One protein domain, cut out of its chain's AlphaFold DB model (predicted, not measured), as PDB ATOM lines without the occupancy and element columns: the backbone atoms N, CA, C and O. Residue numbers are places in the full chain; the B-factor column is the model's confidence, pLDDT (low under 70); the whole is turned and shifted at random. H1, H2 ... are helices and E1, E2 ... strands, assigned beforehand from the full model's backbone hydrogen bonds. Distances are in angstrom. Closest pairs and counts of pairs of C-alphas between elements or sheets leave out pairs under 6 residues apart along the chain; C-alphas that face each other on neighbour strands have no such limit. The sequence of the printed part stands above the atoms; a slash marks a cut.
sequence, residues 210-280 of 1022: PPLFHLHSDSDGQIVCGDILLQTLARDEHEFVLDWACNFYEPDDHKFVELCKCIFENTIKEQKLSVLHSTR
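Overview. This is residues 210 to 280 of the 1022 residues of a protein of Meloidogyne enterolobii (UniProt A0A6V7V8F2). Two helices, H2 and H3, stand side by side as an antiparallel helical hairpin, and a shorter helix, H1, lies obliquely over one side of this pair, near the first residues of H2 and the later half of H3. A small hairpin of two short strands, E1 and E2, packs on H3, mainly through E2, while residues 270 to 280 follow H3 as a tail with no named element. The printed part has 71 residues, with two named strands and three named helices in the order E1, E2, H1, H2, H3; the sheet E1 - E2 is antiparallel and the class is mostly helix. The whole is compact, with a radius of gyration of the C-alphas of 11.6 A and spans of 35 by 26 by 18 A.

Along the chain. After residues 210 to 214, strand E1 covers residues 215 to 217, from C-alpha 215 at (-11.077, 49.068, 33.001). Strand E2 covers residues 223 to 225. Helix H1 covers residues 227 to 234 and is 10.6 A long from first to last C-alpha. Helix H2 covers residues 238 to 248 and is 15.3 A long, beginning with C-alpha 238 at (-2.373, 37.438, 38.143). Helix H3, the longest, covers residues 254 to 269, is 22.6 A long and ends with C-alpha 269 at (-15.293, 34.296, 41.195).

Arrangement. E1 and E2 form a hairpin of antiparallel neighbours, their directions 137 degrees apart. N 216 and O 224 are 2.9 A apart and N 224 and O 216 are 2.8 A apart, both within hydrogen-bond range. The closest C-alphas of E2 and H3 are those of Cys 225 and Cys 262, at 6.0 A. H1 is close to H2 but not clearly touching it, at a steep tilt of 50 degrees, opposite ways; their closest C-alphas, of Thr 232 and His 238, are 7.5 A apart. H1 is also close to H3 but not clearly touching it, at a steep tilt of 46 degrees, the same way; their closest C-alphas, of Leu 233 and Ile 263, are 7.9 A apart. H2 and H3 form a helical hairpin: they touch, opposite ways at a shallow tilt of 5 degrees, and their closest C-alphas, of Ala 245 and Phe 256, are 6.8 A apart. H3 touches H2 with its residues 256 to 263 alone. E1 and H2 are apart, as are E2 and H2. In H1, H2 and H3 every O i to N i+4 pair is within hydrogen-bond range.

Size, cuts and confidence. The two C-alphas farthest apart, of Ser 219 and Ser 278, are 36.2 A apart. The printed part has no cut, and the four links between named elements are tight. The mean pLDDT of the printed part is 87.9, and residues 219 to 222, between E1 and E2, are under 70.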
ATOM      1  N   PRO A 210      -0.446  51.637  30.369       89.69
ATOM      2  CA  PRO A 210      -0.546  50.450  29.535       89.69
ATOM      3  C   PRO A 210      -2.011  50.060  29.278       89.69
ATOM      4  O   PRO A 210      -2.790  50.015  30.230       89.69
ATOM      5  N   PRO A 211      -2.373  49.642  28.049       88.25
ATOM      6  CA  PRO A 211      -3.725  49.168  27.737       88.25
ATOM      7  C   PRO A 211      -4.205  47.997  28.605       88.25
ATOM      8  O   PRO A 211      -5.404  47.792  28.754       88.25
ATOM      9  N   LEU A 212      -3.272  47.239  29.195       90.12
ATOM     10  CA  LEU A 212      -3.560  46.146  30.123       90.12
ATOM     11  C   LEU A 212      -4.308  46.609  31.387       90.12
ATOM     12  O   LEU A 212      -5.027  45.814  31.981       90.12
ATOM     13  N   PHE A 213      -4.136  47.865  31.809       91.19
ATOM     14  CA  PHE A 213      -4.777  48.404  33.014       91.19
ATOM     15  C   PHE A 213      -6.116  49.089  32.737       91.19
ATOM     16  O   PHE A 213      -6.776  49.523  33.678       91.19
ATOM     17  N   HIS A 214      -6.543  49.168  31.474       87.38
ATOM     18  CA  HIS A 214      -7.819  49.779  31.132       87.38
ATOM     19  C   HIS A 214      -8.982  48.950  31.690       87.38
ATOM     20  O   HIS A 214      -9.104  47.751  31.431       87.38
ATOM     21  N   LEU A 215      -9.847  49.621  32.445       86.19
ATOM     22  CA  LEU A 215     -11.077  49.068  33.001       86.19
ATOM     23  C   LEU A 215     -12.276  49.584  32.193       86.19
ATOM     24  O   LEU A 215     -12.236  50.689  31.644       86.19
ATOM     25  N   HIS A 216     -13.343  48.792  32.123       82.25
ATOM     26  CA  HIS A 216     -14.604  49.179  31.491       82.25
ATOM     27  C   HIS A 216     -15.666  49.456  32.550       82.25
ATOM     28  O   HIS A 216     -15.656  48.863  33.625       82.25
ATOM     29  N   SER A 217     -16.592  50.361  32.250       78.31
ATOM     30  CA  SER A 217     -17.799  50.537  33.054       78.31
ATOM     31  C   SER A 217     -18.930  49.757  32.400       78.31
ATOM     32  O   SER A 217     -19.188  49.935  31.209       78.31
ATOM     33  N   ASP A 218     -19.581  48.888  33.165       72.81
ATOM     34  CA  ASP A 218     -20.791  48.197  32.728       72.81
ATOM     35  C   ASP A 218     -21.968  49.186  32.622       72.81
ATOM     36  O   ASP A 218     -21.914  50.311  33.125       72.81
ATOM     37  N   SER A 219     -23.053  48.742  32.000       68.94
ATOM     38  CA  SER A 219     -24.348  49.423  31.894       68.94
ATOM     39  C   SER A 219     -24.900  49.942  33.236       68.94
ATOM     40  O   SER A 219     -25.525  51.000  33.267       68.94
ATOM     41  N   ASP A 220     -24.578  49.269  34.345       62.72
ATOM     42  CA  ASP A 220     -24.935  49.665  35.717       62.72
ATOM     43  C   ASP A 220     -23.911  50.609  36.392       62.72
ATOM     44  O   ASP A 220     -24.010  50.902  37.585       62.72
ATOM     45  N   GLY A 221     -22.880  51.054  35.668       65.12
ATOM     46  CA  GLY A 221     -21.799  51.896  36.191       65.12
ATOM     47  C   GLY A 221     -20.801  51.168  37.103       65.12
ATOM     48  O   GLY A 221     -19.982  51.820  37.750       65.12
ATOM     49  N   GLN A 222     -20.850  49.831  37.176       69.81
ATOM     50  CA  GLN A 222     -19.856  49.024  37.896       69.81
ATOM     51  C   GLN A 222     -18.584  48.858  37.062       69.81
ATOM     52  O   GLN A 222     -18.639  48.732  35.841       69.81
ATOM     53  N   ILE A 223     -17.432  48.863  37.727       75.62
ATOM     54  CA  ILE A 223     -16.126  48.735  37.079       75.62
ATOM     55  C   ILE A 223     -15.834  47.255  36.841       75.62
ATOM     56  O   ILE A 223     -15.842  46.461  37.779       75.62
ATOM     57  N   VAL A 224     -15.563  46.897  35.590       79.88
ATOM     58  CA  VAL A 224     -15.282  45.536  35.128       79.88
ATOM     59  C   VAL A 224     -13.926  45.507  34.423       79.88
ATOM     60  O   VAL A 224     -13.439  46.508  33.893       79.88
ATOM     61  N   CYS A 225     -13.284  44.345  34.445       83.38
ATOM     62  CA  CYS A 225     -11.949  44.153  33.898       83.38
ATOM     63  C   CYS A 225     -11.998  44.276  32.369       83.38
ATOM     64  O   CYS A 225     -12.904  43.738  31.734       83.38
ATOM     65  N   GLY A 226     -11.023  44.976  31.779       83.44
ATOM     66  CA  GLY A 226     -10.919  45.112  30.327       83.44
ATOM     67  C   GLY A 226     -10.656  43.785  29.611       83.44
ATOM     68  O   GLY A 226     -10.126  42.847  30.207       83.44
ATOM     69  N   ASP A 227     -10.959  43.715  28.313       86.38
ATOM     70  CA  ASP A 227     -10.826  42.479  27.520       86.38
ATOM     71  C   ASP A 227      -9.407  41.888  27.565       86.38
ATOM     72  O   ASP A 227      -9.219  40.683  27.739       86.38
ATOM     73  N   ILE A 228      -8.389  42.750  27.450       89.00
ATOM     74  CA  ILE A 228      -6.974  42.349  27.500       89.00
ATOM     75  C   ILE A 228      -6.631  41.802  28.889       89.00
ATOM     76  O   ILE A 228      -5.979  40.765  29.003       89.00
ATOM     77  N   LEU A 229      -7.102  42.474  29.943       91.38
ATOM     78  CA  LEU A 229      -6.893  42.041  31.320       91.38
ATOM     79  C   LEU A 229      -7.530  40.667  31.554       91.38
ATOM     80  O   LEU A 229      -6.860  39.773  32.061       91.38
ATOM     81  N   LEU A 230      -8.774  40.455  31.118       89.38
ATOM     82  CA  LEU A 230      -9.460  39.165  31.243       89.38
ATOM     83  C   LEU A 230      -8.705  38.030  30.536       89.38
ATOM     84  O   LEU A 230      -8.555  36.949  31.107       89.38
ATOM     85  N   GLN A 231      -8.165  38.273  29.338       89.81
ATOM     86  CA  GLN A 231      -7.335  37.288  28.633       89.81
ATOM     87  C   GLN A 231      -6.054  36.939  29.406       89.81
ATOM     88  O   GLN A 231      -5.659  35.773  29.446       89.81
ATOM     89  N   THR A 232      -5.412  37.923  30.039       91.12
ATOM     90  CA  THR A 232      -4.225  37.713  30.883       91.12
ATOM     91  C   THR A 232      -4.566  36.937  32.160       91.12
ATOM     92  O   THR A 232      -3.862  35.991  32.517       91.12
ATOM     93  N   LEU A 233      -5.681  37.260  32.823       91.38
ATOM     94  CA  LEU A 233      -6.146  36.532  34.011       91.38
ATOM     95  C   LEU A 233      -6.579  35.092  33.675       91.38
ATOM     96  O   LEU A 233      -6.381  34.175  34.475       91.38
ATOM     97  N   ALA A 234      -7.098  34.846  32.468       90.25
ATOM     98  CA  ALA A 234      -7.398  33.495  31.991       90.25
ATOM     99  C   ALA A 234      -6.140  32.612  31.871       90.25
ATOM    100  O   ALA A 234      -6.242  31.399  32.040       90.25
ATOM    101  N   ARG A 235      -4.959  33.213  31.647       91.44
ATOM    102  CA  ARG A 235      -3.643  32.540  31.595       91.44
ATOM    103  C   ARG A 235      -2.965  32.384  32.960       91.44
ATOM    104  O   ARG A 235      -1.805  31.997  33.020       91.44
ATOM    105  N   ASP A 236      -3.668  32.704  34.042       92.31
ATOM    106  CA  ASP A 236      -3.164  32.663  35.417       92.31
ATOM    107  C   ASP A 236      -2.009  33.643  35.711       92.31
ATOM    108  O   ASP A 236      -1.326  33.530  36.724       92.31
ATOM    109  N   GLU A 237      -1.844  34.697  34.910       91.56
ATOM    110  CA  GLU A 237      -0.776  35.700  35.066       91.56
ATOM    111  C   GLU A 237      -1.127  36.808  36.090       91.56
ATOM    112  O   GLU A 237      -0.713  37.958  35.960       91.56
ATOM    113  N   HIS A 238      -1.880  36.475  37.145       93.25
ATOM    114  CA  HIS A 238      -2.373  37.438  38.143       93.25
ATOM    115  C   HIS A 238      -1.222  38.145  38.884       93.25
ATOM    116  O   HIS A 238      -1.256  39.361  39.067       93.25
ATOM    117  N   GLU A 239      -0.182  37.394  39.280       91.69
ATOM    118  CA  GLU A 239       1.015  37.936  39.951       91.69
ATOM    119  C   GLU A 239       1.730  38.964  39.067       91.69
ATOM    120  O   GLU A 239       2.116  40.025  39.550       91.69
ATOM    121  N   PHE A 240       1.851  38.683  37.766       90.81
ATOM    122  CA  PHE A 240       2.515  39.565  36.809       90.81
ATOM    123  C   PHE A 240       1.799  40.914  36.690       90.81
ATOM    124  O   PHE A 240       2.445  41.960  36.765       90.81
ATOM    125  N   VAL A 241       0.468  40.903  36.557       92.88
ATOM    126  CA  VAL A 241      -0.320  42.141  36.453       92.88
ATOM    127  C   VAL A 241      -0.222  42.962  37.738       92.88
ATOM    128  O   VAL A 241      -0.001  44.169  37.668       92.88
ATOM    129  N   LEU A 242      -0.341  42.324  38.907       93.94
ATOM    130  CA  LEU A 242      -0.276  43.011  40.202       93.94
ATOM    131  C   LEU A 242       1.129  43.559  40.510       93.94
ATOM    132  O   LEU A 242       1.252  44.672  41.025       93.94
ATOM    133  N   ASP A 243       2.191  42.828  40.158       91.75
ATOM    134  CA  ASP A 243       3.574  43.315  40.262       91.75
ATOM    135  C   ASP A 243       3.811  44.509  39.326       91.75
ATOM    136  O   ASP A 243       4.412  45.509  39.735       91.75
ATOM    137  N   TRP A 244       3.299  44.453  38.090       90.94
ATOM    138  CA  TRP A 244       3.413  45.570  37.154       90.94
ATOM    139  C   TRP A 244       2.601  46.784  37.621       90.94
ATOM    140  O   TRP A 244       3.098  47.910  37.557       90.94
ATOM    141  N   ALA A 245       1.409  46.571  38.179       92.50
ATOM    142  CA  ALA A 245       0.596  47.626  38.775       92.50
ATOM    143  C   ALA A 245       1.312  48.298  39.957       92.50
ATOM    144  O   ALA A 245       1.349  49.523  40.012       92.50
ATOM    145  N   CYS A 246       1.959  47.529  40.844       91.25
ATOM    146  CA  CYS A 246       2.772  48.076  41.940       91.25
ATOM    147  C   CYS A 246       3.992  48.861  41.440       91.25
ATOM    148  O   CYS A 246       4.458  49.786  42.108       91.25
ATOM    149  N   ASN A 247       4.544  48.482  40.284       89.44
ATOM    150  CA  ASN A 247       5.614  49.244  39.654       89.44
ATOM    151  C   ASN A 247       5.089  50.499  38.944       89.44
ATOM    152  O   ASN A 247       5.826  51.475  38.862       89.44
ATOM    153  N   PHE A 248       3.865  50.508  38.416       89.75
ATOM    154  CA  PHE A 248       3.324  51.637  37.653       89.75
ATOM    155  C   PHE A 248       2.616  52.677  38.529       89.75
ATOM    156  O   PHE A 248       2.880  53.868  38.368       89.75
ATOM    157  N   TYR A 249       1.735  52.256  39.433       89.44
ATOM    158  CA  TYR A 249       0.933  53.126  40.294       89.44
ATOM    159  C   TYR A 249       1.536  53.299  41.689       89.44
ATOM    160  O   TYR A 249       2.398  52.531  42.113       89.44
ATOM    161  N   GLU A 250       1.057  54.307  42.420       87.44
ATOM    162  CA  GLU A 250       1.235  54.353  43.871       87.44
ATOM    163  C   GLU A 250       0.065  53.647  44.585       87.44
ATOM    164  O   GLU A 250      -1.045  53.627  44.051       87.44
ATOM    165  N   PRO A 251       0.274  53.081  45.792       88.88
ATOM    166  CA  PRO A 251      -0.771  52.332  46.499       88.88
ATOM    167  C   PRO A 251      -2.017  53.146  46.880       88.88
ATOM    168  O   PRO A 251      -3.052  52.561  47.172       88.88
ATOM    169  N   ASP A 252      -1.904  54.476  46.915       87.75
ATOM    170  CA  ASP A 252      -2.974  55.435  47.226       87.75
ATOM    171  C   ASP A 252      -3.633  56.029  45.959       87.75
ATOM    172  O   ASP A 252      -4.444  56.954  46.049       87.75
ATOM    173  N   ASP A 253      -3.302  55.521  44.766       88.81
ATOM    174  CA  ASP A 253      -3.927  55.928  43.506       88.81
ATOM    175  C   ASP A 253      -5.294  55.249  43.310       88.81
ATOM    176  O   ASP A 253      -5.452  54.050  43.536       88.81
ATOM    177  N   HIS A 254      -6.286  55.998  42.829       87.69
ATOM    178  CA  HIS A 254      -7.649  55.501  42.635       87.69
ATOM    179  C   HIS A 254      -7.688  54.332  41.642       87.69
ATOM    180  O   HIS A 254      -8.259  53.282  41.939       87.69
ATOM    181  N   LYS A 255      -6.982  54.474  40.511       88.81
ATOM    182  CA  LYS A 255      -6.895  53.438  39.469       88.81
ATOM    183  C   LYS A 255      -6.227  52.158  39.977       88.81
ATOM    184  O   LYS A 255      -6.602  51.061  39.575       88.81
ATOM    185  N   PHE A 256      -5.253  52.281  40.884       91.81
ATOM    186  CA  PHE A 256      -4.584  51.125  41.479       91.81
ATOM    187  C   PHE A 256      -5.543  50.298  42.330       91.81
ATOM    188  O   PHE A 256      -5.586  49.073  42.205       91.81
ATOM    189  N   VAL A 257      -6.325  50.973  43.174       90.06
ATOM    190  CA  VAL A 257      -7.288  50.307  44.048       90.06
ATOM    191  C   VAL A 257      -8.406  49.653  43.232       90.06
ATOM    192  O   VAL A 257      -8.764  48.507  43.499       90.06
ATOM    193  N   GLU A 258      -8.924  50.334  42.206       89.81
ATOM    194  CA  GLU A 258      -9.924  49.774  41.283       89.81
ATOM    195  C   GLU A 258      -9.410  48.530  40.552       89.81
ATOM    196  O   GLU A 258     -10.094  47.505  40.517       89.81
ATOM    197  N   LEU A 259      -8.182  48.591  40.032       92.25
ATOM    198  CA  LEU A 259      -7.548  47.464  39.359       92.25
ATOM    199  C   LEU A 259      -7.370  46.274  40.312       92.25
ATOM    200  O   LEU A 259      -7.716  45.146  39.956       92.25
ATOM    201  N   CYS A 260      -6.882  46.514  41.534       92.62
ATOM    202  CA  CYS A 260      -6.721  45.466  42.543       92.62
ATOM    203  C   CYS A 260      -8.057  44.800  42.880       92.62
ATOM    204  O   CYS A 260      -8.134  43.574  42.882       92.62
ATOM    205  N   LYS A 261      -9.118  45.583  43.110       90.44
ATOM    206  CA  LYS A 261     -10.462  45.050  43.366       90.44
ATOM    207  C   LYS A 261     -10.969  44.196  42.214       90.44
ATOM    208  O   LYS A 261     -11.430  43.090  42.465       90.44
ATOM    209  N   CYS A 262     -10.842  44.669  40.973       90.38
ATOM    210  CA  CYS A 262     -11.304  43.909  39.813       90.38
ATOM    211  C   CYS A 262     -10.589  42.557  39.705       90.38
ATOM    212  O   CYS A 262     -11.223  41.517  39.531       90.38
ATOM    213  N   ILE A 263      -9.262  42.557  39.884       92.56
ATOM    214  CA  ILE A 263      -8.462  41.329  39.873       92.56
ATOM    215  C   ILE A 263      -8.866  40.415  41.036       92.56
ATOM    216  O   ILE A 263      -9.033  39.213  40.828       92.56
ATOM    217  N   PHE A 264      -9.056  40.950  42.244       92.88
ATOM    218  CA  PHE A 264      -9.462  40.168  43.415       92.88
ATOM    219  C   PHE A 264     -10.848  39.549  43.238       92.88
ATOM    220  O   PHE A 264     -10.999  38.350  43.452       92.88
ATOM    221  N   GLU A 265     -11.838  40.312  42.782       89.88
ATOM    222  CA  GLU A 265     -13.190  39.811  42.521       89.88
ATOM    223  C   GLU A 265     -13.203  38.728  41.444       89.88
ATOM    224  O   GLU A 265     -13.826  37.685  41.637       89.88
ATOM    225  N   ASN A 266     -12.454  38.919  40.354       90.75
ATOM    226  CA  ASN A 266     -12.307  37.895  39.325       90.75
ATOM    227  C   ASN A 266     -11.619  36.632  39.872       90.75
ATOM    228  O   ASN A 266     -12.061  35.518  39.607       90.75
ATOM    229  N   THR A 267     -10.571  36.794  40.687       91.25
ATOM    230  CA  THR A 267      -9.851  35.668  41.308       91.25
ATOM    231  C   THR A 267     -10.762  34.863  42.239       91.25
ATOM    232  O   THR A 267     -10.688  33.634  42.254       91.25
ATOM    233  N   ILE A 268     -11.627  35.541  43.002       90.06
ATOM    234  CA  ILE A 268     -12.604  34.911  43.902       90.06
ATOM    235  C   ILE A 268     -13.683  34.190  43.088       90.06
ATOM    236  O   ILE A 268     -13.968  33.025  43.359       90.06
ATOM    237  N   LYS A 269     -14.242  34.851  42.063       88.62
ATOM    238  CA  LYS A 269     -15.293  34.296  41.195       88.62
ATOM    239  C   LYS A 269     -14.842  33.026  40.470       88.62
ATOM    240  O   LYS A 269     -15.592  32.058  40.428       88.62
ATOM    241  N   GLU A 270     -13.616  33.018  39.950       88.00
ATOM    242  CA  GLU A 270     -13.024  31.875  39.239       88.00
ATOM    243  C   GLU A 270     -12.353  30.852  40.184       88.00
ATOM    244  O   GLU A 270     -11.759  29.881  39.723       88.00
ATOM    245  N   GLN A 271     -12.407  31.065  41.508       87.31
ATOM    246  CA  GLN A 271     -11.780  30.223  42.541       87.31
ATOM    247  C   GLN A 271     -10.256  30.004  42.369       87.31
ATOM    248  O   GLN A 271      -9.693  28.994  42.796       87.31
ATOM    249  N   LYS A 272      -9.534  30.983  41.806       89.62
ATOM    250  CA  LYS A 272      -8.094  30.899  41.472       89.62
ATOM    251  C   LYS A 272      -7.151  31.387  42.585       89.62
ATOM    252  O   LYS A 272      -6.087  31.948  42.325       89.62
ATOM    253  N   LEU A 273      -7.493  31.152  43.853       89.69
ATOM    254  CA  LEU A 273      -6.714  31.638  45.010       89.69
ATOM    255  C   LEU A 273      -5.294  31.040  45.095       89.69
ATOM    256  O   LEU A 273      -4.367  31.683  45.596       89.69
ATOM    257  N   SER A 274      -5.086  29.837  44.551       88.75
ATOM    258  CA  SER A 274      -3.773  29.176  44.484       88.75
ATOM    259  C   SER A 274      -2.745  29.953  43.650       88.75
ATOM    260  O   SER A 274      -1.540  29.822  43.887       88.75
ATOM    261  N   VAL A 275      -3.193  30.790  42.708       90.38
ATOM    262  CA  VAL A 275      -2.338  31.604  41.828       90.38
ATOM    263  C   VAL A 275      -1.674  32.761  42.582       90.38
ATOM    264  O   VAL A 275      -0.579  33.182  42.222       90.38
ATOM    265  N   LEU A 276      -2.279  33.235  43.669       91.19
ATOM    266  CA  LEU A 276      -1.697  34.294  44.496       91.19
ATOM    267  C   LEU A 276      -1.136  33.774  45.824       91.19
ATOM    268  O   LEU A 276      -0.393  34.498  46.478       91.19
ATOM    269  N   HIS A 277      -1.409  32.528  46.216       91.44
ATOM    270  CA  HIS A 277      -0.831  31.923  47.421       91.44
ATOM    271  C   HIS A 277       0.712  31.891  47.371       91.44
ATOM    272  O   HIS A 277       1.306  31.600  46.334       91.44
ATOM    273  N   SER A 278       1.375  32.163  48.499       90.00
ATOM    274  CA  SER A 278       2.831  32.359  48.607       90.00
ATOM    275  C   SER A 278       3.391  33.530  47.777       90.00
ATOM    276  O   SER A 278       4.560  33.501  47.390       90.00
ATOM    277  N   THR A 279       2.586  34.565  47.508       91.19
ATOM    278  CA  THR A 279       3.030  35.834  46.897       91.19
ATOM    279  C   THR A 279       2.759  37.016  47.828       91.19
ATOM    280  O   THR A 279       1.920  36.947  48.728       91.19
ATOM    281  N   ARG A 280       3.412  38.155  47.573       91.94
ATOM    282  CA  ARG A 280       3.205  39.395  48.338       91.94
ATOM    283  C   ARG A 280       1.794  39.988  48.249       91.94
ATOM    284  O   ARG A 280       1.463  40.871  49.034       91.94
TER     285      ARG A 280